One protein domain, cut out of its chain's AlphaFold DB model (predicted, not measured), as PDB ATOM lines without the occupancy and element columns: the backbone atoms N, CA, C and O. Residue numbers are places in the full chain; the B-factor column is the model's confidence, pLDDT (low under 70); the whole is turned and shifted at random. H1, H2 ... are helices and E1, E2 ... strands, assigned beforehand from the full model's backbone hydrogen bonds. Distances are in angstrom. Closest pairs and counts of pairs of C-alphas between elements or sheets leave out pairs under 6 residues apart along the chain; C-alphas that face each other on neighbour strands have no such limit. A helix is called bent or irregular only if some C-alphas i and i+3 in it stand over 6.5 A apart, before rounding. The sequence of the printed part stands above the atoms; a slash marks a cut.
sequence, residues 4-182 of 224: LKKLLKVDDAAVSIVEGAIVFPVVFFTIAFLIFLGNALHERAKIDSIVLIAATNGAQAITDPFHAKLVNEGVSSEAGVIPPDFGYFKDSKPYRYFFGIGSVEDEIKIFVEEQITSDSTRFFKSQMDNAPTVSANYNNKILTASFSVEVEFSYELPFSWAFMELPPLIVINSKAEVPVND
ATOM      1  N   LEU A   4     237.343 253.153 217.328       56.81
ATOM      2  CA  LEU A   4     236.946 251.753 217.561       56.81
ATOM      3  C   LEU A   4     237.627 251.159 218.805       56.81
ATOM      4  O   LEU A   4     236.972 250.548 219.639       56.81
ATOM      5  N   LYS A   5     238.931 251.419 218.979       58.56
ATOM      6  CA  LYS A   5     239.687 250.980 220.164       58.56
ATOM      7  C   LYS A   5     239.219 251.636 221.472       58.56
ATOM      8  O   LYS A   5     239.513 251.121 222.541       58.56
ATOM      9  N   LYS A   6     238.525 252.777 221.395       57.03
ATOM     10  CA  LYS A   6     237.993 253.499 222.562       57.03
ATOM     11  C   LYS A   6     236.595 253.011 222.962       57.03
ATOM     12  O   LYS A   6     236.277 253.056 224.139       57.03
ATOM     13  N   LEU A   7     235.806 252.515 222.003       55.69
ATOM     14  CA  LEU A   7     234.514 251.858 222.247       55.69
ATOM     15  C   LEU A   7     234.680 250.457 222.845       55.69
ATOM     16  O   LEU A   7     233.900 250.070 223.703       55.69
ATOM     17  N   LEU A   8     235.742 249.744 222.462       56.56
ATOM     18  CA  LEU A   8     236.114 248.454 223.053       56.56
ATOM     19  C   LEU A   8     236.667 248.550 224.484       56.56
ATOM     20  O   LEU A   8     236.851 247.515 225.093       56.56
ATOM     21  N   LYS A   9     236.935 249.761 224.999       56.31
ATOM     22  CA  LYS A   9     237.405 250.018 226.376       56.31
ATOM     23  C   LYS A   9     236.271 250.286 227.375       56.31
ATOM     24  O   LYS A   9     236.526 250.654 228.518       56.31
ATOM     25  N   VAL A  10     235.020 250.171 226.930       57.22
ATOM     26  CA  VAL A  10     233.854 250.059 227.814       57.22
ATOM     27  C   VAL A  10     233.712 248.564 228.112       57.22
ATOM     28  O   VAL A  10     232.866 247.878 227.540       57.22
ATOM     29  N   ASP A  11     234.657 248.052 228.903       56.53
ATOM     30  CA  ASP A  11     234.964 246.618 229.009       56.53
ATOM     31  C   ASP A  11     233.771 245.791 229.537       56.53
ATOM     32  O   ASP A  11     233.528 244.693 229.044       56.53
ATOM     33  N   ASP A  12     232.932 246.347 230.417       60.97
ATOM     34  CA  ASP A  12     231.780 245.620 230.986       60.97
ATOM     35  C   ASP A  12     230.649 245.360 229.975       60.97
ATOM     36  O   ASP A  12     229.996 244.311 229.993       60.97
ATOM     37  N   ALA A  13     230.416 246.298 229.052       60.44
ATOM     38  CA  ALA A  13     229.356 246.167 228.053       60.44
ATOM     39  C   ALA A  13     229.756 245.194 226.934       60.44
ATOM     40  O   ALA A  13     228.923 244.425 226.458       60.44
ATOM     41  N   ALA A  14     231.029 245.198 226.525       64.94
ATOM     42  CA  ALA A  14     231.536 244.286 225.503       64.94
ATOM     43  C   ALA A  14     231.595 242.833 226.004       64.94
ATOM     44  O   ALA A  14     231.220 241.927 225.260       64.94
ATOM     45  N   VAL A  15     231.992 242.613 227.264       71.06
ATOM     46  CA  VAL A  15     231.982 241.284 227.901       71.06
ATOM     47  C   VAL A  15     230.557 240.732 227.986       71.06
ATOM     48  O   VAL A  15     230.314 239.618 227.530       71.06
ATOM     49  N   SER A  16     229.591 241.545 228.424       73.31
ATOM     50  CA  SER A  16     228.176 241.142 228.498       73.31
ATOM     51  C   SER A  16     227.579 240.777 227.127       73.31
ATOM     52  O   SER A  16     226.755 239.869 227.023       73.31
ATOM     53  N   ILE A  17     227.999 241.458 226.053       80.88
ATOM     54  CA  ILE A  17     227.568 241.145 224.679       80.88
ATOM     55  C   ILE A  17     228.169 239.817 224.201       80.88
ATOM     56  O   ILE A  17     227.471 239.033 223.559       80.88
ATOM     57  N   VAL A  18     229.441 239.546 224.508       79.06
ATOM     58  CA  VAL A  18     230.115 238.289 224.132       79.06
ATOM     59  C   VAL A  18     229.535 237.102 224.903       79.06
ATOM     60  O   VAL A  18     229.255 236.066 224.302       79.06
ATOM     61  N   GLU A  19     229.286 237.257 226.202       75.81
ATOM     62  CA  GLU A  19     228.618 236.238 227.016       75.81
ATOM     63  C   GLU A  19     227.189 235.990 226.526       75.81
ATOM     64  O   GLU A  19     226.813 234.844 226.285       75.81
ATOM     65  N   GLY A  20     226.415 237.048 226.264       81.12
ATOM     66  CA  GLY A  20     225.070 236.933 225.696       81.12
ATOM     67  C   GLY A  20     225.046 236.232 224.334       81.12
ATOM     68  O   GLY A  20     224.157 235.421 224.082       81.12
ATOM     69  N   ALA A  21     226.045 236.474 223.479       84.56
ATOM     70  CA  ALA A  21     226.155 235.854 222.157       84.56
ATOM     71  C   ALA A  21     226.440 234.342 222.202       84.56
ATOM     72  O   ALA A  21     226.113 233.643 221.246       84.56
ATOM     73  N   ILE A  22     227.023 233.832 223.291       84.31
ATOM     74  CA  ILE A  22     227.298 232.399 223.476       84.31
ATOM     75  C   ILE A  22     226.187 231.736 224.295       84.31
ATOM     76  O   ILE A  22     225.696 230.671 223.928       84.31
ATOM     77  N   VAL A  23     225.758 232.370 225.388       87.06
ATOM     78  CA  VAL A  23     224.769 231.803 226.314       87.06
ATOM     79  C   VAL A  23     223.391 231.711 225.659       87.06
ATOM     80  O   VAL A  23     222.719 230.694 225.821       87.06
ATOM     81  N   PHE A  24     222.970 232.716 224.884       86.69
ATOM     82  CA  PHE A  24     221.637 232.716 224.271       86.69
ATOM     83  C   PHE A  24     221.423 231.546 223.294       86.69
ATOM     84  O   PHE A  24     220.449 230.813 223.485       86.69
ATOM     85  N   PRO A  25     222.307 231.287 222.305       85.75
ATOM     86  CA  PRO A  25     222.161 230.116 221.444       85.75
ATOM     87  C   PRO A  25     222.168 228.809 222.232       85.75
ATOM     88  O   PRO A  25     221.333 227.951 221.971       85.75
ATOM     89  N   VAL A  26     223.054 228.662 223.224       86.19
ATOM     90  CA  VAL A  26     223.135 227.435 224.032       86.19
ATOM     91  C   VAL A  26     221.817 227.170 224.759       86.19
ATOM     92  O   VAL A  26     221.291 226.064 224.669       86.19
ATOM     93  N   VAL A  27     221.245 228.176 225.425       89.81
ATOM     94  CA  VAL A  27     219.957 228.042 226.126       89.81
ATOM     95  C   VAL A  27     218.805 227.798 225.146       89.81
ATOM     96  O   VAL A  27     217.919 226.991 225.413       89.81
ATOM     97  N   PHE A  28     218.810 228.454 223.987       86.56
ATOM     98  CA  PHE A  28     217.801 228.214 222.960       86.56
ATOM     99  C   PHE A  28     217.854 226.771 222.436       86.56
ATOM    100  O   PHE A  28     216.822 226.107 222.343       86.56
ATOM    101  N   PHE A  29     219.054 226.256 222.154       83.44
ATOM    102  CA  PHE A  29     219.241 224.884 221.688       83.44
ATOM    103  C   PHE A  29     218.877 223.851 222.748       83.44
ATOM    104  O   PHE A  29     218.276 222.840 222.399       83.44
ATOM    105  N   THR A  30     219.180 224.085 224.029       86.31
ATOM    106  CA  THR A  30     218.772 223.148 225.088       86.31
ATOM    107  C   THR A  30     217.255 223.081 225.215       86.31
ATOM    108  O   THR A  30     216.710 221.986 225.311       86.31
ATOM    109  N   ILE A  31     216.554 224.216 225.138       90.00
ATOM    110  CA  ILE A  31     215.085 224.242 225.152       90.00
ATOM    111  C   ILE A  31     214.519 223.531 223.917       90.00
ATOM    112  O   ILE A  31     213.647 222.673 224.054       90.00
ATOM    113  N   ALA A  32     215.029 223.830 222.719       84.06
ATOM    114  CA  ALA A  32     214.596 223.173 221.485       84.06
ATOM    115  C   ALA A  32     214.827 221.653 221.534       84.06
ATOM    116  O   ALA A  32     213.954 220.877 221.146       84.06
ATOM    117  N   PHE A  33     215.971 221.223 222.073       83.19
ATOM    118  CA  PHE A  33     216.302 219.813 222.255       83.19
ATOM    119  C   PHE A  33     215.380 219.124 223.268       83.19
ATOM    120  O   PHE A  33     214.922 218.012 223.019       83.19
ATOM    121  N   LEU A  34     215.052 219.783 224.383       88.56
ATOM    122  CA  LEU A  34     214.106 219.254 225.368       88.56
ATOM    123  C   LEU A  34     212.699 219.091 224.781       88.56
ATOM    124  O   LEU A  34     212.058 218.070 225.019       88.56
ATOM    125  N   ILE A  35     212.234 220.059 223.988       87.81
ATOM    126  CA  ILE A  35     210.941 219.971 223.291       87.81
ATOM    127  C   ILE A  35     210.952 218.811 222.290       87.81
ATOM    128  O   ILE A  35     210.001 218.032 222.246       87.81
ATOM    129  N   PHE A  36     212.036 218.666 221.523       84.06
ATOM    130  CA  PHE A  36     212.208 217.567 220.578       84.06
ATOM    131  C   PHE A  36     212.159 216.200 221.273       84.06
ATOM    132  O   PHE A  36     211.362 215.342 220.896       84.06
ATOM    133  N   LEU A  37     212.953 216.015 222.331       84.56
ATOM    134  CA  LEU A  37     212.989 214.764 223.088       84.56
ATOM    135  C   LEU A  37     211.633 214.458 223.736       84.56
ATOM    136  O   LEU A  37     211.184 213.313 223.715       84.56
ATOM    137  N   GLY A  38     210.965 215.477 224.280       87.69
ATOM    138  CA  GLY A  38     209.625 215.344 224.847       87.69
ATOM    139  C   GLY A  38     208.602 214.865 223.818       87.69
ATOM    140  O   GLY A  38     207.836 213.947 224.109       87.69
ATOM    141  N   ASN A  39     208.618 215.423 222.604       86.12
ATOM    142  CA  ASN A  39     207.739 214.978 221.524       86.12
ATOM    143  C   ASN A  39     208.057 213.540 221.078       86.12
ATOM    144  O   ASN A  39     207.138 212.734 220.964       86.12
ATOM    145  N   ALA A  40     209.335 213.187 220.922       83.69
ATOM    146  CA  ALA A  40     209.743 211.835 220.534       83.69
ATOM    147  C   ALA A  40     209.308 210.770 221.561       83.69
ATOM    148  O   ALA A  40     208.822 209.698 221.196       83.69
ATOM    149  N   LEU A  41     209.443 211.066 222.860       86.44
ATOM    150  CA  LEU A  41     208.972 210.177 223.928       86.44
ATOM    151  C   LEU A  41     207.443 210.091 223.976       86.44
ATOM    152  O   LEU A  41     206.902 209.011 224.214       86.44
ATOM    153  N   HIS A  42     206.752 211.209 223.743       88.75
ATOM    154  CA  HIS A  42     205.296 211.235 223.666       88.75
ATOM    155  C   HIS A  42     204.775 210.375 222.508       88.75
ATOM    156  O   HIS A  42     203.874 209.563 222.714       88.75
ATOM    157  N   GLU A  43     205.380 210.496 221.325       84.88
ATOM    158  CA  GLU A  43     205.038 209.689 220.154       84.88
ATOM    159  C   GLU A  43     205.235 208.196 220.431       84.88
ATOM    160  O   GLU A  43     204.326 207.402 220.195       84.88
ATOM    161  N   ARG A  44     206.373 207.811 221.022       87.50
ATOM    162  CA  ARG A  44     206.625 206.415 221.405       87.50
ATOM    163  C   ARG A  44     205.552 205.872 222.348       87.50
ATOM    164  O   ARG A  44     204.977 204.825 222.071       87.50
ATOM    165  N   ALA A  45     205.258 206.586 223.436       89.50
ATOM    166  CA  ALA A  45     204.265 206.147 224.417       89.50
ATOM    167  C   ALA A  45     202.857 206.025 223.810       89.50
ATOM    168  O   ALA A  45     202.076 205.150 224.185       89.50
ATOM    169  N   LYS A  46     202.529 206.896 222.855       88.75
ATOM    170  CA  LYS A  46     201.255 206.850 222.145       88.75
ATOM    171  C   LYS A  46     201.167 205.650 221.206       88.75
ATOM    172  O   LYS A  46     200.153 204.956 221.237       88.75
ATOM    173  N   ILE A  47     202.215 205.381 220.426       89.44
ATOM    174  CA  ILE A  47     202.288 204.190 219.570       89.44
ATOM    175  C   ILE A  47     202.162 202.930 220.435       89.44
ATOM    176  O   ILE A  47     201.343 202.075 220.117       89.44
ATOM    177  N   ASP A  48     202.864 202.857 221.571       90.94
ATOM    178  CA  ASP A  48     202.759 201.729 222.511       90.94
ATOM    179  C   ASP A  48     201.311 201.501 222.989       90.94
ATOM    180  O   ASP A  48     200.840 200.364 223.049       90.94
ATOM    181  N   SER A  49     200.573 202.579 223.272       91.81
ATOM    182  CA  SER A  49     199.154 202.507 223.644       91.81
ATOM    183  C   SER A  49     198.272 202.005 222.495       91.81
ATOM    184  O   SER A  49     197.453 201.106 222.692       91.81
ATOM    185  N   ILE A  50     198.453 202.542 221.282       90.19
ATOM    186  CA  ILE A  50     197.691 202.134 220.088       90.19
ATOM    187  C   ILE A  50     197.925 200.652 219.793       90.19
ATOM    188  O   ILE A  50     196.967 199.914 219.578       90.19
ATOM    189  N   VAL A  51     199.181 200.205 219.830       92.25
ATOM    190  CA  VAL A  51     199.568 198.813 219.571       92.25
ATOM    191  C   VAL A  51     198.960 197.871 220.610       92.25
ATOM    192  O   VAL A  51     198.445 196.814 220.247       92.25
ATOM    193  N   LEU A  52     198.940 198.256 221.890       91.81
ATOM    194  CA  LEU A  52     198.300 197.470 222.947       91.81
ATOM    195  C   LEU A  52     196.781 197.352 222.756       91.81
ATOM    196  O   LEU A  52     196.223 196.258 222.896       91.81
ATOM    197  N   ILE A  53     196.108 198.458 222.429       90.06
ATOM    198  CA  ILE A  53     194.662 198.476 222.159       90.06
ATOM    199  C   ILE A  53     194.352 197.618 220.931       90.06
ATOM    200  O   ILE A  53     193.474 196.763 220.986       90.06
ATOM    201  N   ALA A  54     195.113 197.783 219.850       90.19
ATOM    202  CA  ALA A  54     194.972 197.010 218.624       90.19
ATOM    203  C   ALA A  54     195.168 195.506 218.861       90.19
ATOM    204  O   ALA A  54     194.360 194.700 218.403       90.19
ATOM    205  N   ALA A  55     196.190 195.117 219.630       90.69
ATOM    206  CA  ALA A  55     196.424 193.716 219.969       90.69
ATOM    207  C   ALA A  55     195.286 193.130 220.822       90.69
ATOM    208  O   ALA A  55     194.875 191.987 220.609       90.69
ATOM    209  N   THR A  56     194.740 193.922 221.747       89.38
ATOM    210  CA  THR A  56     193.599 193.525 222.586       89.38
ATOM    211  C   THR A  56     192.330 193.357 221.754       89.38
ATOM    212  O   THR A  56     191.674 192.321 221.849       89.38
ATOM    213  N   ASN A  57     192.022 194.324 220.888       87.31
ATOM    214  CA  ASN A  57     190.861 194.278 220.000       87.31
ATOM    215  C   ASN A  57     190.963 193.114 219.009       87.31
ATOM    216  O   ASN A  57     189.982 192.408 218.799       87.31
ATOM    217  N   GLY A  58     192.151 192.856 218.453       87.12
ATOM    218  CA  GLY A  58     192.391 191.703 217.583       87.12
ATOM    219  C   GLY A  58     192.162 190.377 218.307       87.12
ATOM    220  O   GLY A  58     191.429 189.520 217.817       87.12
ATOM    221  N   ALA A  59     192.697 190.223 219.522       87.00
ATOM    222  CA  ALA A  59     192.454 189.034 220.340       87.00
ATOM    223  C   ALA A  59     190.964 188.856 220.692       87.00
ATOM    224  O   ALA A  59     190.451 187.732 220.683       87.00
ATOM    225  N   GLN A  60     190.250 189.952 220.965       84.62
ATOM    226  CA  GLN A  60     188.818 189.931 221.267       84.62
ATOM    227  C   GLN A  60     187.974 189.612 220.033       84.62
ATOM    228  O   GLN A  60     187.093 188.768 220.131       84.62
ATOM    229  N   ALA A  61     188.284 190.177 218.866       82.06
ATOM    230  CA  ALA A  61     187.618 189.859 217.599       82.06
ATOM    231  C   ALA A  61     187.826 188.395 217.178       82.06
ATOM    232  O   ALA A  61     186.931 187.751 216.625       82.06
ATOM    233  N   ILE A  62     188.993 187.827 217.495       82.19
ATOM    234  CA  ILE A  62     189.251 186.398 217.306       82.19
ATOM    235  C   ILE A  62     188.477 185.552 218.318       82.19
ATOM    236  O   ILE A  62     188.029 184.479 217.942       82.19
ATOM    237  N   THR A  63     188.286 186.007 219.560       81.81
ATOM    238  CA  THR A  63     187.530 185.277 220.601       81.81
ATOM    239  C   THR A  63     186.014 185.385 220.411       81.81
ATOM    240  O   THR A  63     185.282 184.422 220.620       81.81
ATOM    241  N   ASP A  64     185.506 186.511 219.926       78.94
ATOM    242  CA  ASP A  64     184.083 186.774 219.701       78.94
ATOM    243  C   ASP A  64     183.894 187.366 218.295       78.94
ATOM    244  O   ASP A  64     184.339 188.486 218.034       78.94
ATOM    245  N   PRO A  65     183.223 186.646 217.372       72.56
ATOM    246  CA  PRO A  65     183.097 187.105 215.993       72.56
ATOM    247  C   PRO A  65     182.135 188.296 215.861       72.56
ATOM    248  O   PRO A  65     182.047 188.900 214.794       72.56
ATOM    249  N   PHE A  66     181.409 188.642 216.927       73.81
ATOM    250  CA  PHE A  66     180.495 189.776 216.972       73.81
ATOM    251  C   PHE A  66     181.112 190.997 217.652       73.81
ATOM    252  O   PHE A  66     180.513 192.069 217.600       73.81
ATOM    253  N   HIS A  67     182.318 190.875 218.214       72.56
ATOM    254  CA  HIS A  67     182.979 191.935 218.971       72.56
ATOM    255  C   HIS A  67     183.038 193.267 218.208       72.56
ATOM    256  O   HIS A  67     182.575 194.284 218.714       72.56
ATOM    257  N   ALA A  68     183.505 193.257 216.954       66.44
ATOM    258  CA  ALA A  68     183.609 194.470 216.139       66.44
ATOM    259  C   ALA A  68     182.247 195.147 215.896       66.44
ATOM    260  O   ALA A  68     182.146 196.371 215.937       66.44
ATOM    261  N   LYS A  69     181.175 194.367 215.695       65.81
ATOM    262  CA  LYS A  69     179.815 194.907 215.518       65.81
ATOM    263  C   LYS A  69     179.259 195.482 216.817       65.81
ATOM    264  O   LYS A  69     178.632 196.533 216.800       65.81
ATOM    265  N   LEU A  70     179.523 194.820 217.942       67.75
ATOM    266  CA  LEU A  70     179.081 195.267 219.264       67.75
ATOM    267  C   LEU A  70     179.797 196.557 219.700       67.75
ATOM    268  O   LEU A  70     179.167 197.439 220.278       67.75
ATOM    269  N   VAL A  71     181.085 196.690 219.378       65.44
ATOM    270  CA  VAL A  71     181.883 197.885 219.691       65.44
ATOM    271  C   VAL A  71     181.533 199.062 218.771       65.44
ATOM    272  O   VAL A  71     181.341 200.173 219.262       65.44
ATOM    273  N   ASN A  72     181.401 198.842 217.457       60.31
ATOM    274  CA  ASN A  72     181.183 199.928 216.487       60.31
ATOM    275  C   ASN A  72     179.743 200.466 216.452       60.31
ATOM    276  O   ASN A  72     179.547 201.649 216.183       60.31
ATOM    277  N   GLU A  73     178.727 199.642 216.728       60.72
ATOM    278  CA  GLU A  73     177.317 200.071 216.664       60.72
ATOM    279  C   GLU A  73     176.795 200.690 217.974       60.72
ATOM    280  O   GLU A  73     175.597 200.935 218.121       60.72
ATOM    281  N   GLY A  74     177.688 201.020 218.913       51.16
ATOM    282  CA  GLY A  74     177.346 201.836 220.075       51.16
ATOM    283  C   GLY A  74     176.674 201.073 221.212       51.16
ATOM    284  O   GLY A  74     175.781 201.615 221.865       51.16
ATOM    285  N   VAL A  75     177.127 199.851 221.515       52.28
ATOM    286  CA  VAL A  75     176.830 199.248 222.821       52.28
ATOM    287  C   VAL A  75     177.710 199.947 223.858       52.28
ATOM    288  O   VAL A  75     178.818 199.522 224.174       52.28
ATOM    289  N   SER A  76     177.231 201.100 224.320       44.94
ATOM    290  CA  SER A  76     177.830 201.881 225.393       44.94
ATOM    291  C   SER A  76     178.119 200.980 226.591       44.94
ATOM    292  O   SER A  76     177.245 200.265 227.079       44.94
ATOM    293  N   SER A  77     179.361 201.048 227.069       50.09
ATOM    294  CA  SER A  77     179.993 200.209 228.095       50.09
ATOM    295  C   SER A  77     179.288 200.145 229.465       50.09
ATOM    296  O   SER A  77     179.836 199.573 230.403       50.09
ATOM    297  N   GLU A  78     178.093 200.722 229.608       44.97
ATOM    298  CA  GLU A  78     177.345 200.849 230.862       44.97
ATOM    299  C   GLU A  78     176.047 200.024 230.906       44.97
ATOM    300  O   GLU A  78     175.510 199.795 231.989       44.97
ATOM    301  N   ALA A  79     175.554 199.514 229.773       41.91
ATOM    302  CA  ALA A  79     174.394 198.626 229.735       41.91
ATOM    303  C   ALA A  79     174.824 197.269 229.176       41.91
ATOM    304  O   ALA A  79     175.335 197.187 228.063       41.91
ATOM    305  N   GLY A  80     174.644 196.205 229.964       50.41
ATOM    306  CA  GLY A  80     174.984 194.839 229.570       50.41
ATOM    307  C   GLY A  80     174.574 194.525 228.126       50.41
ATOM    308  O   GLY A  80     173.467 194.842 227.696       50.41
ATOM    309  N   VAL A  81     175.513 193.928 227.397       57.31
ATOM    310  CA  VAL A  81     175.483 193.707 225.950       57.31
ATOM    311  C   VAL A  81     174.333 192.770 225.570       57.31
ATOM    312  O   VAL A  81     174.481 191.550 225.591       57.31
ATOM    313  N   ILE A  82     173.174 193.328 225.220       57.69
ATOM    314  CA  ILE A  82     172.101 192.588 224.553       57.69
ATOM    315  C   ILE A  82     171.963 193.189 223.152       57.69
ATOM    316  O   ILE A  82     171.470 194.312 223.028       57.69
ATOM    317  N   PRO A  83     172.420 192.490 222.097       59.25
ATOM    318  CA  PRO A  83     172.198 192.938 220.733       59.25
ATOM    319  C   PRO A  83     170.691 193.107 220.483       59.25
ATOM    320  O   PRO A  83     169.904 192.268 220.930       59.25
ATOM    321  N   PRO A  84     170.268 194.171 219.778       61.44
ATOM    322  CA  PRO A  84     168.854 194.511 219.641       61.44
ATOM    323  C   PRO A  84     168.055 193.504 218.795       61.44
ATOM    324  O   PRO A  84     166.827 193.512 218.855       61.44
ATOM    325  N   ASP A  85     168.722 192.630 218.032       64.94
ATOM    326  CA  ASP A  85     168.086 191.561 217.256       64.94
ATOM    327  C   ASP A  85     169.024 190.351 217.041       64.94
ATOM    328  O   ASP A  85     170.247 190.440 217.137       64.94
ATOM    329  N   PHE A  86     168.458 189.199 216.676       64.31
ATOM    330  CA  PHE A  86     169.192 187.994 216.288       64.31
ATOM    331  C   PHE A  86     169.890 188.112 214.926       64.31
ATOM    332  O   PHE A  86     170.771 187.307 214.615       64.31
ATOM    333  N   GLY A  87     169.551 189.123 214.115       65.62
ATOM    334  CA  GLY A  87     170.247 189.435 212.861       65.62
ATOM    335  C   GLY A  87     171.754 189.677 213.032       65.62
ATOM    336  O   GLY A  87     172.521 189.412 212.106       65.62
ATOM    337  N   TYR A  88     172.185 190.073 214.233       60.62
ATOM    338  CA  TYR A  88     173.588 190.267 214.604       60.62
ATOM    339  C   TYR A  88     174.396 188.963 214.588       60.62
ATOM    340  O   TYR A  88     175.579 188.986 214.252       60.62
ATOM    341  N   PHE A  89     173.745 187.822 214.843       66.69
ATOM    342  CA  PHE A  89     174.384 186.506 214.941       66.69
ATOM    343  C   PHE A  89     174.452 185.729 213.618       66.69
ATOM    344  O   PHE A  89     174.923 184.593 213.589       66.69
ATOM    345  N   LYS A  90     173.996 186.317 212.501       63.88
ATOM    346  CA  LYS A  90     173.929 185.632 211.195       63.88
ATOM    347  C   LYS A  90     175.284 185.217 210.622       63.88
ATOM    348  O   LYS A  90     175.325 184.291 209.822       63.88
ATOM    349  N   ASP A  91     176.363 185.892 211.014       65.06
ATOM    350  CA  ASP A  91     177.723 185.615 210.534       65.06
ATOM    351  C   ASP A  91     178.543 184.840 211.577       65.06
ATOM    352  O   ASP A  91     179.697 185.151 211.866       65.06
ATOM    353  N   SER A  92     177.925 183.836 212.207       64.19
ATOM    354  CA  SER A  92     178.676 182.891 213.029       64.19
ATOM    355  C   SER A  92     179.648 182.129 212.123       64.19
ATOM    356  O   SER A  92     179.215 181.509 211.151       64.19
ATOM    357  N   LYS A  93     180.948 182.160 212.440       71.06
ATOM    358  CA  LYS A  93     182.012 181.459 211.698       71.06
ATOM    359  C   LYS A  93     182.595 180.322 212.557       71.06
ATOM    360  O   LYS A  93     183.628 180.525 213.195       71.06
ATOM    361  N   PRO A  94     181.985 179.115 212.569       63.19
ATOM    362  CA  PRO A  94     182.391 178.004 213.443       63.19
ATOM    363  C   PRO A  94     183.841 177.536 213.251       63.19
ATOM    364  O   PRO A  94     184.438 176.983 214.166       63.19
ATOM    365  N   TYR A  95     184.414 177.762 212.064       68.44
ATOM    366  CA  TYR A  95     185.783 177.372 211.698       68.44
ATOM    367  C   TYR A  95     186.712 178.573 211.472       68.44
ATOM    368  O   TYR A  95     187.690 178.478 210.727       68.44
ATOM    369  N   ARG A  96     186.422 179.722 212.097       72.81
ATOM    370  CA  ARG A  96     187.218 180.954 211.940       72.81
ATOM    371  C   ARG A  96     188.711 180.752 212.202       72.81
ATOM    372  O   ARG A  96     189.521 181.330 211.490       72.81
ATOM    373  N   TYR A  97     189.060 179.862 213.129       70.88
ATOM    374  CA  TYR A  97     190.443 179.554 213.493       70.88
ATOM    375  C   TYR A  97     191.259 178.875 212.380       70.88
ATOM    376  O   TYR A  97     192.482 178.821 212.465       70.88
ATOM    377  N   PHE A  98     190.593 178.378 211.333       67.88
ATOM    378  CA  PHE A  98     191.232 177.749 210.176       67.88
ATOM    379  C   PHE A  98     191.127 178.593 208.900       67.88
ATOM    380  O   PHE A  98     192.036 178.552 208.078       67.88
ATOM    381  N   PHE A  99     190.040 179.354 208.723       64.44
ATOM    382  CA  PHE A  99     189.736 180.021 207.444       64.44
ATOM    383  C   PHE A  99     189.307 181.495 207.558       64.44
ATOM    384  O   PHE A  99     188.965 182.098 206.546       64.44
ATOM    385  N   GLY A 100     189.278 182.083 208.760       62.12
ATOM    386  CA  GLY A 100     188.659 183.397 209.005       62.12
ATOM    387  C   GLY A 100     189.512 184.416 209.761       62.12
ATOM    388  O   GLY A 100     188.986 185.463 210.120       62.12
ATOM    389  N   ILE A 101     190.787 184.124 210.025       73.88
ATOM    390  CA  ILE A 101     191.671 185.001 210.813       73.88
ATOM    391  C   ILE A 101     192.301 186.118 209.976       73.88
ATOM    392  O   ILE A 101     192.426 187.231 210.475       73.88
ATOM    393  N   GLY A 102     192.634 185.860 208.705       74.00
ATOM    394  CA  GLY A 102     193.323 186.849 207.864       74.00
ATOM    395  C   GLY A 102     192.554 188.166 207.716       74.00
ATOM    396  O   GLY A 102     193.148 189.236 207.743       74.00
ATOM    397  N   SER A 103     191.216 188.118 207.687       78.88
ATOM    398  CA  SER A 103     190.401 189.340 207.654       78.88
ATOM    399  C   SER A 103     190.528 190.190 208.921       78.88
ATOM    400  O   SER A 103     190.380 191.403 208.843       78.88
ATOM    401  N   VAL A 104     190.787 189.569 210.077       81.12
ATOM    402  CA  VAL A 104     190.976 190.281 211.352       81.12
ATOM    403  C   VAL A 104     192.367 190.909 211.413       81.12
ATOM    404  O   VAL A 104     192.515 192.025 211.899       81.12
ATOM    405  N   GLU A 105     193.389 190.223 210.899       85.25
ATOM    406  CA  GLU A 105     194.746 190.775 210.787       85.25
ATOM    407  C   GLU A 105     194.756 192.044 209.925       85.25
ATOM    408  O   GLU A 105     195.286 193.071 210.353       85.25
ATOM    409  N   ASP A 106     194.100 191.998 208.762       86.00
ATOM    410  CA  ASP A 106     193.978 193.144 207.858       86.00
ATOM    411  C   ASP A 106     193.174 194.297 208.483       86.00
ATOM    412  O   ASP A 106     193.588 195.454 208.400       86.00
ATOM    413  N   GLU A 107     192.054 194.002 209.153       85.38
ATOM    414  CA  GLU A 107     191.225 195.012 209.827       85.38
ATOM    415  C   GLU A 107     192.002 195.737 210.933       85.38
ATOM    416  O   GLU A 107     191.991 196.967 211.005       85.38
ATOM    417  N   ILE A 108     192.737 194.994 211.766       87.06
ATOM    418  CA  ILE A 108     193.552 195.584 212.833       87.06
ATOM    419  C   ILE A 108     194.726 196.376 212.261       87.06
ATOM    420  O   ILE A 108     195.072 197.432 212.794       87.06
ATOM    421  N   LYS A 109     195.326 195.911 211.164       88.94
ATOM    422  CA  LYS A 109     196.375 196.658 210.472       88.94
ATOM    423  C   LYS A 109     195.858 198.014 209.985       88.94
ATOM    424  O   LYS A 109     196.480 199.030 210.294       88.94
ATOM    425  N   ILE A 110     194.712 198.035 209.301       87.88
ATOM    426  CA  ILE A 110     194.071 199.272 208.825       87.88
ATOM    427  C   ILE A 110     193.747 200.192 210.005       87.88
ATOM    428  O   ILE A 110     194.076 201.374 209.962       87.88
ATOM    429  N   PHE A 111     193.188 199.651 211.093       87.69
ATOM    430  CA  PHE A 111     192.898 200.423 212.303       87.69
ATOM    431  C   PHE A 111     194.147 201.131 212.853       87.69
ATOM    432  O   PHE A 111     194.102 202.321 213.162       87.69
ATOM    433  N   VAL A 112     195.277 200.429 212.961       87.62
ATOM    434  CA  VAL A 112     196.535 201.016 213.452       87.62
ATOM    435  C   VAL A 112     197.068 202.073 212.480       87.62
ATOM    436  O   VAL A 112     197.470 203.151 212.918       87.62
ATOM    437  N   GLU A 113     197.049 201.801 211.174       87.88
ATOM    438  CA  GLU A 113     197.480 202.755 210.142       87.88
ATOM    439  C   GLU A 113     196.635 204.040 210.163       87.88
ATOM    440  O   GLU A 113     197.190 205.142 210.114       87.88
ATOM    441  N   GLU A 114     195.315 203.930 210.315       86.81
ATOM    442  CA  GLU A 114     194.402 205.071 210.434       86.81
ATOM    443  C   GLU A 114     194.637 205.871 211.720       86.81
ATOM    444  O   GLU A 114     194.697 207.103 211.672       86.81
ATOM    445  N   GLN A 115     194.819 205.208 212.867       84.81
ATOM    446  CA  GLN A 115     195.093 205.881 214.144       84.81
ATOM    447  C   GLN A 115     196.430 206.632 214.132       84.81
ATOM    448  O   GLN A 115     196.532 207.711 214.715       84.81
ATOM    449  N   ILE A 116     197.447 206.097 213.453       83.69
ATOM    450  CA  ILE A 116     198.748 206.764 213.319       83.69
ATOM    451  C   ILE A 116     198.685 207.901 212.286       83.69
ATOM    452  O   ILE A 116     199.270 208.960 212.504       83.69
ATOM    453  N   THR A 117     197.971 207.719 211.173       80.00
ATOM    454  CA  THR A 117     197.905 208.717 210.086       80.00
ATOM    455  C   THR A 117     196.991 209.897 210.420       80.00
ATOM    456  O   THR A 117     197.272 211.029 210.034       80.00
ATOM    457  N   SER A 118     195.906 209.662 211.164       79.44
ATOM    458  CA  SER A 118     195.006 210.720 211.650       79.44
ATOM    459  C   SER A 118     195.603 211.548 212.796       79.44
ATOM    460  O   SER A 118     194.983 212.506 213.270       79.44
ATOM    461  N   ASP A 119     196.814 211.209 213.242       72.25
ATOM    462  CA  ASP A 119     197.460 211.865 214.359       72.25
ATOM    463  C   ASP A 119     197.980 213.269 214.009       72.25
ATOM    464  O   ASP A 119     198.952 213.453 213.279       72.25
ATOM    465  N   SER A 120     197.365 214.280 214.618       62.41
ATOM    466  CA  SER A 120     197.764 215.688 214.504       62.41
ATOM    467  C   SER A 120     198.836 216.126 215.515       62.41
ATOM    468  O   SER A 120     199.239 217.287 215.507       62.41
ATOM    469  N   THR A 121     199.307 215.234 216.398       71.44
ATOM    470  CA  THR A 121     200.250 215.580 217.487       71.44
ATOM    471  C   THR A 121     201.733 215.502 217.103       71.44
ATOM    472  O   THR A 121     202.604 215.883 217.891       71.44
ATOM    473  N   ARG A 122     202.039 215.072 215.874       74.88
ATOM    474  CA  ARG A 122     203.393 215.100 215.306       74.88
ATOM    475  C   ARG A 122     203.788 216.535 214.969       74.88
ATOM    476  O   ARG A 122     203.111 217.201 214.189       74.88
ATOM    477  N   PHE A 123     204.880 217.020 215.561       74.25
ATOM    478  CA  PHE A 123     205.316 218.412 215.393       74.25
ATOM    479  C   PHE A 123     206.327 218.605 214.263       74.25
ATOM    480  O   PHE A 123     206.410 219.702 213.708       74.25
ATOM    481  N   PHE A 124     207.101 217.576 213.913       74.75
ATOM    482  CA  PHE A 124     208.136 217.685 212.890       74.75
ATOM    483  C   PHE A 124     207.684 217.055 211.576       74.75
ATOM    484  O   PHE A 124     207.178 215.937 211.542       74.75
ATOM    485  N   LYS A 125     207.941 217.751 210.462       73.38
ATOM    486  CA  LYS A 125     207.615 217.259 209.115       73.38
ATOM    487  C   LYS A 125     208.250 215.891 208.819       73.38
ATOM    488  O   LYS A 125     207.601 215.050 208.210       73.38
ATOM    489  N   SER A 126     209.466 215.632 209.318       71.19
ATOM    490  CA  SER A 126     210.117 214.322 209.170       71.19
ATOM    491  C   SER A 126     209.358 213.177 209.857       71.19
ATOM    492  O   SER A 126     209.471 212.039 209.417       71.19
ATOM    493  N   GLN A 127     208.548 213.458 210.884       71.69
ATOM    494  CA  GLN A 127     207.646 212.474 211.495       71.69
ATOM    495  C   GLN A 127     206.337 212.320 210.704       71.69
ATOM    496  O   GLN A 127     205.728 211.257 210.712       71.69
ATOM    497  N   MET A 128     205.874 213.379 210.038       71.25
ATOM    498  CA  MET A 128     204.616 213.359 209.280       71.25
ATOM    499  C   MET A 128     204.745 212.624 207.942       71.25
ATOM    500  O   MET A 128     203.811 211.944 207.533       71.25
ATOM    501  N   ASP A 129     205.894 212.756 207.276       70.75
ATOM    502  CA  ASP A 129     206.108 212.214 205.930       70.75
ATOM    503  C   ASP A 129     206.450 210.705 205.931       70.75
ATOM    504  O   ASP A 129     206.393 210.063 204.883       70.75
ATOM    505  N   ASN A 130     206.792 210.125 207.088       72.12
ATOM    506  CA  ASN A 130     207.122 208.703 207.201       72.12
ATOM    507  C   ASN A 130     205.873 207.853 207.478       72.12
ATOM    508  O   ASN A 130     205.138 208.078 208.441       72.12
ATOM    509  N   ALA A 131     205.648 206.838 206.643       72.31
ATOM    510  CA  ALA A 131     204.597 205.852 206.860       72.31
ATOM    511  C   ALA A 131     205.093 204.757 207.826       72.31
ATOM    512  O   ALA A 131     206.182 204.217 207.613       72.31
ATOM    513  N   PRO A 132     204.335 204.412 208.885       80.88
ATOM    514  CA  PRO A 132     204.691 203.306 209.767       80.88
ATOM    515  C   PRO A 132     204.579 201.969 209.024       80.88
ATOM    516  O   PRO A 132     203.657 201.756 208.238       80.88
ATOM    517  N   THR A 133     205.486 201.038 209.309       85.31
ATOM    518  CA  THR A 133     205.322 199.641 208.892       85.31
ATOM    519  C   THR A 133     204.556 198.910 209.981       85.31
ATOM    520  O   THR A 133     205.056 198.753 211.093       85.31
ATOM    521  N   VAL A 134     203.332 198.483 209.670       88.31
ATOM    522  CA  VAL A 134     202.441 197.789 210.609       88.31
ATOM    523  C   VAL A 134     202.313 196.322 210.217       88.31
ATOM    524  O   VAL A 134     202.015 195.991 209.065       88.31
ATOM    525  N   SER A 135     202.490 195.436 211.192       89.12
ATOM    526  CA  SER A 135     202.203 194.010 211.061       89.12
ATOM    527  C   SER A 135     201.294 193.542 212.194       89.12
ATOM    528  O   SER A 135     201.520 193.856 213.361       89.12
ATOM    529  N   ALA A 136     200.251 192.798 211.844       88.00
ATOM    530  CA  ALA A 136     199.333 192.166 212.778       88.00
ATOM    531  C   ALA A 136     199.289 190.678 212.434       88.00
ATOM    532  O   ALA A 136     199.063 190.328 211.281       88.00
ATOM    533  N   ASN A 137     199.573 189.818 213.411       89.12
ATOM    534  CA  ASN A 137     199.707 188.381 213.195       89.12
ATOM    535  C   ASN A 137     199.035 187.596 214.319       89.12
ATOM    536  O   ASN A 137     199.275 187.847 215.507       89.12
ATOM    537  N   TYR A 138     198.270 186.586 213.938       86.00
ATOM    538  CA  TYR A 138     197.739 185.568 214.819       86.00
ATOM    539  C   TYR A 138     198.699 184.385 214.919       86.00
ATOM    540  O   TYR A 138     198.926 183.621 213.978       86.00
ATOM    541  N   ASN A 139     199.230 184.191 216.117       84.81
ATOM    542  CA  ASN A 139     200.156 183.120 216.429       84.81
ATOM    543  C   ASN A 139     199.387 181.952 217.045       84.81
ATOM    544  O   ASN A 139     199.152 181.902 218.255       84.81
ATOM    545  N   ASN A 140     199.020 180.979 216.213       78.00
ATOM    546  CA  ASN A 140     198.408 179.744 216.686       78.00
ATOM    547  C   ASN A 140     199.479 178.719 217.087       78.00
ATOM    548  O   ASN A 140     200.242 178.245 216.241       78.00
ATOM    549  N   LYS A 141     199.536 178.343 218.365       77.94
ATOM    550  CA  LYS A 141     200.307 177.184 218.844       77.94
ATOM    551  C   LYS A 141     199.329 176.091 219.263       77.94
ATOM    552  O   LYS A 141     198.219 176.380 219.683       77.94
ATOM    553  N   ILE A 142     199.788 174.835 219.242       65.62
ATOM    554  CA  ILE A 142     198.968 173.627 219.481       65.62
ATOM    555  C   ILE A 142     198.033 173.747 220.701       65.62
ATOM    556  O   ILE A 142     196.921 173.245 220.647       65.62
ATOM    557  N   LEU A 143     198.463 174.403 221.785       66.56
ATOM    558  CA  LEU A 143     197.665 174.569 223.011       66.56
ATOM    559  C   LEU A 143     197.284 176.020 223.324       66.56
ATOM    560  O   LEU A 143     196.458 176.249 224.195       66.56
ATOM    561  N   THR A 144     197.901 177.012 222.686       74.88
ATOM    562  CA  THR A 144     197.736 178.422 223.060       74.88
ATOM    563  C   THR A 144     197.743 179.284 221.818       74.88
ATOM    564  O   THR A 144     198.636 179.140 220.986       74.88
ATOM    565  N   ALA A 145     196.833 180.240 221.743       83.81
ATOM    566  CA  ALA A 145     196.815 181.226 220.684       83.81
ATOM    567  C   ALA A 145     197.122 182.614 221.250       83.81
ATOM    568  O   ALA A 145     196.693 182.956 222.354       83.81
ATOM    569  N   SER A 146     197.865 183.417 220.500       87.25
ATOM    570  CA  SER A 146     198.108 184.824 220.811       87.25
ATOM    571  C   SER A 146     197.954 185.681 219.565       87.25
ATOM    572  O   SER A 146     198.052 185.199 218.438       87.25
ATOM    573  N   PHE A 147     197.691 186.963 219.772       89.19
ATOM    574  CA  PHE A 147     197.625 187.952 218.713       89.19
ATOM    575  C   PHE A 147     198.694 189.007 218.967       89.19
ATOM    576  O   PHE A 147     198.766 189.574 220.060       89.19
ATOM    577  N   SER A 148     199.554 189.227 217.980       92.19
ATOM    578  CA  SER A 148     200.679 190.155 218.063       92.19
ATOM    579  C   SER A 148     200.525 191.282 217.058       92.19
ATOM    580  O   SER A 148     200.249 191.027 215.887       92.19
ATOM    581  N   VAL A 149     200.748 192.508 217.514       92.56
ATOM    582  CA  VAL A 149     200.818 193.702 216.671       92.56
ATOM    583  C   VAL A 149     202.193 194.324 216.861       92.56
ATOM    584  O   VAL A 149     202.656 194.484 217.991       92.56
ATOM    585  N   GLU A 150     202.852 194.645 215.755       93.00
ATOM    586  CA  GLU A 150     204.186 195.231 215.726       93.00
ATOM    587  C   GLU A 150     204.209 196.406 214.749       93.00
ATOM    588  O   GLU A 150     203.741 196.302 213.612       93.00
ATOM    589  N   VAL A 151     204.728 197.532 215.233       89.81
ATOM    590  CA  VAL A 151     204.833 198.792 214.506       89.81
ATOM    591  C   VAL A 151     206.280 199.245 214.541       89.81
ATOM    592  O   VAL A 151     206.857 199.443 215.614       89.81
ATOM    593  N   GLU A 152     206.840 199.439 213.354       88.38
ATOM    594  CA  GLU A 152     208.162 200.015 213.151       88.38
ATOM    595  C   GLU A 152     208.021 201.366 212.454       88.38
ATOM    596  O   GLU A 152     207.362 201.509 211.418       88.38
ATOM    597  N   PHE A 153     208.633 202.379 213.051       81.00
ATOM    598  CA  PHE A 153     208.588 203.751 212.577       81.00
ATOM    599  C   PHE A 153     209.983 204.358 212.667       81.00
ATOM    600  O   PHE A 153     210.619 204.313 213.718       81.00
ATOM    601  N   SER A 154     210.471 204.932 211.570       81.88
ATOM    602  CA  SER A 154     211.775 205.588 211.552       81.88
ATOM    603  C   SER A 154     211.696 206.957 210.901       81.88
ATOM    604  O   SER A 154     210.940 207.152 209.953       81.88
ATOM    605  N   TYR A 155     212.451 207.915 211.435       79.00
ATOM    606  CA  TYR A 155     212.532 209.264 210.882       79.00
ATOM    607  C   TYR A 155     213.884 209.910 211.151       79.00
ATOM    608  O   TYR A 155     214.575 209.595 212.122       79.00
ATOM    609  N   GLU A 156     214.252 210.843 210.277       77.62
ATOM    610  CA  GLU A 156     215.501 211.582 210.398       77.62
ATOM    611  C   GLU A 156     215.404 212.719 211.419       77.62
ATOM    612  O   GLU A 156     214.367 213.388 211.557       77.62
ATOM    613  N   LEU A 157     216.518 212.960 212.116       75.88
ATOM    614  CA  LEU A 157     216.658 214.114 212.998       75.88
ATOM    615  C   LEU A 157     216.494 215.417 212.195       75.88
ATOM    616  O   LEU A 157     217.122 215.581 211.151       75.88
ATOM    617  N   PRO A 158     215.732 216.402 212.701       70.06
ATOM    618  CA  PRO A 158     215.523 217.671 212.002       70.06
ATOM    619  C   PRO A 158     216.755 218.597 212.025       70.06
ATOM    620  O   PRO A 158     216.692 219.717 211.520       70.06
ATOM    621  N   PHE A 159     217.868 218.169 212.626       71.62
ATOM    622  CA  PHE A 159     219.113 218.923 212.726       71.62
ATOM    623  C   PHE A 159     220.328 217.993 212.609       71.62
ATOM    624  O   PHE A 159     220.312 216.866 213.098       71.62
ATOM    625  N   SER A 160     221.413 218.493 212.017       67.06
ATOM    626  CA  SER A 160     222.712 217.818 211.950       67.06
ATOM    627  C   SER A 160     223.775 218.642 212.680       67.06
ATOM    628  O   SER A 160     223.780 219.873 212.618       67.06
ATOM    629  N   TRP A 161     224.660 217.975 213.426       63.44
ATOM    630  CA  TRP A 161     225.723 218.629 214.194       63.44
ATOM    631  C   TRP A 161     227.059 218.409 213.493       63.44
ATOM    632  O   TRP A 161     227.489 217.279 213.308       63.44
ATOM    633  N   ALA A 162     227.758 219.492 213.151       63.50
ATOM    634  CA  ALA A 162     229.081 219.403 212.525       63.50
ATOM    635  C   ALA A 162     230.174 218.842 213.463       63.50
ATOM    636  O   ALA A 162     231.234 218.441 212.995       63.50
ATOM    637  N   PHE A 163     229.927 218.826 214.779       65.50
ATOM    638  CA  PHE A 163     230.903 218.446 215.810       65.50
ATOM    639  C   PHE A 163     230.505 217.201 216.621       65.50
ATOM    640  O   PHE A 163     231.213 216.839 217.557       65.50
ATOM    641  N   MET A 164     229.373 216.564 216.305       62.41
ATOM    642  CA  MET A 164     228.888 215.373 217.006       62.41
ATOM    643  C   MET A 164     228.209 214.426 216.016       62.41
ATOM    644  O   MET A 164     227.275 214.822 215.323       62.41
ATOM    645  N   GLU A 165     228.658 213.172 215.976       64.44
ATOM    646  CA  GLU A 165     228.015 212.107 215.201       64.44
ATOM    647  C   GLU A 165     226.768 211.619 215.948       64.44
ATOM    648  O   GLU A 165     226.811 210.668 216.728       64.44
ATOM    649  N   LEU A 166     225.646 212.314 215.759       65.62
ATOM    650  CA  LEU A 166     224.345 211.808 216.190       65.62
ATOM    651  C   LEU A 166     223.842 210.771 215.175       65.62
ATOM    652  O   LEU A 166     224.044 210.960 213.972       65.62
ATOM    653  N   PRO A 167     223.174 209.690 215.626       66.12
ATOM    654  CA  PRO A 167     222.546 208.753 214.709       66.12
ATOM    655  C   PRO A 167     221.538 209.521 213.839       66.12
ATOM    656  O   PRO A 167     220.689 210.231 214.383       66.12
ATOM    657  N   PRO A 168     221.622 209.414 212.502       68.12
ATOM    658  CA  PRO A 168     220.800 210.221 211.602       68.12
ATOM    659  C   PRO A 168     219.318 209.838 211.668       68.12
ATOM    660  O   PRO A 168     218.471 210.644 211.296       68.12
ATOM    661  N   LEU A 169     219.015 208.632 212.164       75.50
ATOM    662  CA  LEU A 169     217.691 208.024 212.201       75.50
ATOM    663  C   LEU A 169     217.297 207.694 213.641       75.50
ATOM    664  O   LEU A 169     218.024 207.000 214.356       75.50
ATOM    665  N   ILE A 170     216.115 208.151 214.042       77.44
ATOM    666  CA  ILE A 170     215.412 207.644 215.218       77.44
ATOM    667  C   ILE A 170     214.556 206.470 214.763       77.44
ATOM    668  O   ILE A 170     213.785 206.607 213.819       77.44
ATOM    669  N   VAL A 171     214.684 205.335 215.451       82.38
ATOM    670  CA  VAL A 171     213.870 204.136 215.228       82.38
ATOM    671  C   VAL A 171     212.989 203.912 216.453       82.38
ATOM    672  O   VAL A 171     213.484 203.794 217.577       82.38
ATOM    673  N   ILE A 172     211.681 203.875 216.234       81.88
ATOM    674  CA  ILE A 172     210.658 203.567 217.227       81.88
ATOM    675  C   ILE A 172     210.056 202.217 216.858       81.88
ATOM    676  O   ILE A 172     209.339 202.100 215.867       81.88
ATOM    677  N   ASN A 173     210.329 201.220 217.701       88.06
ATOM    678  CA  ASN A 173     209.767 199.881 217.580       88.06
ATOM    679  C   ASN A 173     208.837 199.632 218.757       88.06
ATOM    680  O   ASN A 173     209.255 199.737 219.915       88.06
ATOM    681  N   SER A 174     207.592 199.291 218.448       89.06
ATOM    682  CA  SER A 174     206.574 198.953 219.430       89.06
ATOM    683  C   SER A 174     205.943 197.613 219.098       89.06
ATOM    684  O   SER A 174     205.644 197.323 217.941       89.06
ATOM    685  N   LYS A 175     205.749 196.786 220.124       92.81
ATOM    686  CA  LYS A 175     205.178 195.452 219.991       92.81
ATOM    687  C   LYS A 175     204.327 195.123 221.203       92.81
ATOM    688  O   LYS A 175     204.802 195.214 222.333       92.81
ATOM    689  N   ALA A 176     203.105 194.670 220.955       91.88
ATOM    690  CA  ALA A 176     202.247 194.081 221.973       91.88
ATOM    691  C   ALA A 176     201.781 192.700 221.519       91.88
ATOM    692  O   ALA A 176     201.484 192.476 220.346       91.88
ATOM    693  N   GLU A 177     201.710 191.776 222.470       90.44
ATOM    694  CA  GLU A 177     201.174 190.438 222.260       90.44
ATOM    695  C   GLU A 177     200.169 190.132 223.365       90.44
ATOM    696  O   GLU A 177     200.470 190.269 224.552       90.44
ATOM    697  N   VAL A 178     198.966 189.732 222.962       89.62
ATOM    698  CA  VAL A 178     197.850 189.453 223.868       89.62
ATOM    699  C   VAL A 178     197.393 188.008 223.652       89.62
ATOM    700  O   VAL A 178     197.222 187.588 222.505       89.62
ATOM    701  N   PRO A 179     197.212 187.208 224.720       86.12
ATOM    702  CA  PRO A 179     196.693 185.854 224.586       86.12
ATOM    703  C   PRO A 179     195.220 185.871 224.159       86.12
ATOM    704  O   PRO A 179     194.416 186.646 224.675       86.12
ATOM    705  N   VAL A 180     194.858 184.969 223.250       84.12
ATOM    706  CA  VAL A 180     193.465 184.731 222.856       84.12
ATOM    707  C   VAL A 180     192.857 183.754 223.859       84.12
ATOM    708  O   VAL A 180     193.256 182.591 223.926       84.12
ATOM    709  N   ASN A 181     191.923 184.241 224.675       80.81
ATOM    710  CA  ASN A 181     191.340 183.478 225.777       80.81
ATOM    711  C   ASN A 181     190.015 182.816 225.360       80.81
ATOM    712  O   ASN A 181     188.937 183.297 225.705       80.81
ATOM    713  N   ASP A 182     190.110 181.716 224.611       79.69
ATOM    714  CA  ASP A 182     188.971 180.874 224.224       79.69
ATOM    715  C   ASP A 182     189.072 179.507 224.926       79.69
ATOM    716  O   ASP A 182     189.738 178.581 224.453       79.69
TER     717      ASP A 182
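AT A GLANCE: This is residues 4 to 182 of the 224 residues of an uncharacterized protein of Firmicutes bacterium ADurb.Bin419 (UniProt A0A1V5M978). One very long helix, H2, runs nearly the whole length of the domain; its residues 40 to 63 and the shorter helix H6 beside it cover one face of a small, twisted sheet of three strands, while residues 4 to 32, which hold H1 and the first part of H2, stick out as a long bare arm. At the end away from this arm, the short helices H3, H4 and H5 and the unnamed residues 73 to 85 make a loose head. The printed part has 179 residues, with seven named helices followed along the chain by three named strands; the sheet's order is E1, E2, E3, antiparallel throughout, and the class is mixed, helices and strands. The whole is extended, with a radius of gyration of the C-alphas of 26.1 A and spans of 95 by 36 by 25 A; without the arm of residues 4 to 32, the body of 150 residues spans 67 by 36 by 21 A.

HOW THE PARTS SIT: E1, residues 133 to 140, E2, residues 145 to 156, and E3, residues 169 to 180, form a meander, each strand the antiparallel neighbour of the one before. The hairpin of E1 and E2 has N 137 and O 148 at 2.8 A, within hydrogen-bond range, and an angle of 165 degrees between directions. In the hairpin of E2 and E3, N 151 and O 174 are within range at 2.9 A, and the angle is 170 degrees. H2, residues 11 to 63, is on the sheet at a height of 8.8 A, over E2 and E3, along the strands at 24 degrees to E3 on the local plane; its closest C-alphas to E3 are those of Ala 59 and Val 180, 5.1 A apart. H6, residues 102 to 117, is on the same face at a height of 8.2 A, over E1, and only just slantwise to it at 31 degrees on the local plane; Glu 105 and Ala 136 have their closest C-alphas, 5.2 A apart. These two form two layers with the sheet, helices on one face of it. H2 touches H6 with residues 47 to 62 alone, at a shallow tilt of 22 degrees, opposite ways; the closest C-alphas are those of Ala 54 and Ile 108, 6.1 A apart. H7, residues 125 to 128, only grazes the sheet, with C-alphas of Ser 126 and Tyr 155 closest at 5.9 A. H3, residues 67 to 72, only just touches H2, with 3 pairs of C-alphas within 8 A, and only at the corner, Ala 61 to His 67 being closest at 5.3 A between C-alphas. H4, residues 86 to 91, is close to H3 but not clearly touching, with the C-alphas of Lys 69 and Tyr 88 closest at 7.8 A. H5, residues 96 to 99, is close to H2 but not clearly touching, with the C-alphas of Ile 62 and Arg 96 closest at 7.9 A. H1, residues 4 to 7, is apart from H2. Every O i to N i+4 pair is within hydrogen-bond range in H3 and H6, 48 of 49 in H2 and 0 of 2 in H4, where 2 of 3 O i to N i+3 pairs are; H1, H5 and H7 are too short for an i+4 pair.

IN THESE COORDINATES: H1 begins at C-alpha 4, (236.946, 251.753, 217.561). H2 is 78.0 A long and ends at C-alpha 63, (187.530, 185.277, 220.601). H4 is irregular, with C-alphas 88 and 91 7.4 A apart. H6 is 22.5 A long, as is E1, while E2 is 37.1 A and E3 35.3 A. E3 ends at C-alpha 180, (193.465, 184.731, 222.856).

THE WHOLE: The C-alphas farthest apart are those of Lys 6 and Phe 86, at 95.2 A. The printed part has no cut. The long links are H3 to H4 and E2 to E3. Mean pLDDT of the printed part is 76.4, and 53 residues are under 70, among them residues 4 to 14, 68 to 92 and 160 to 168.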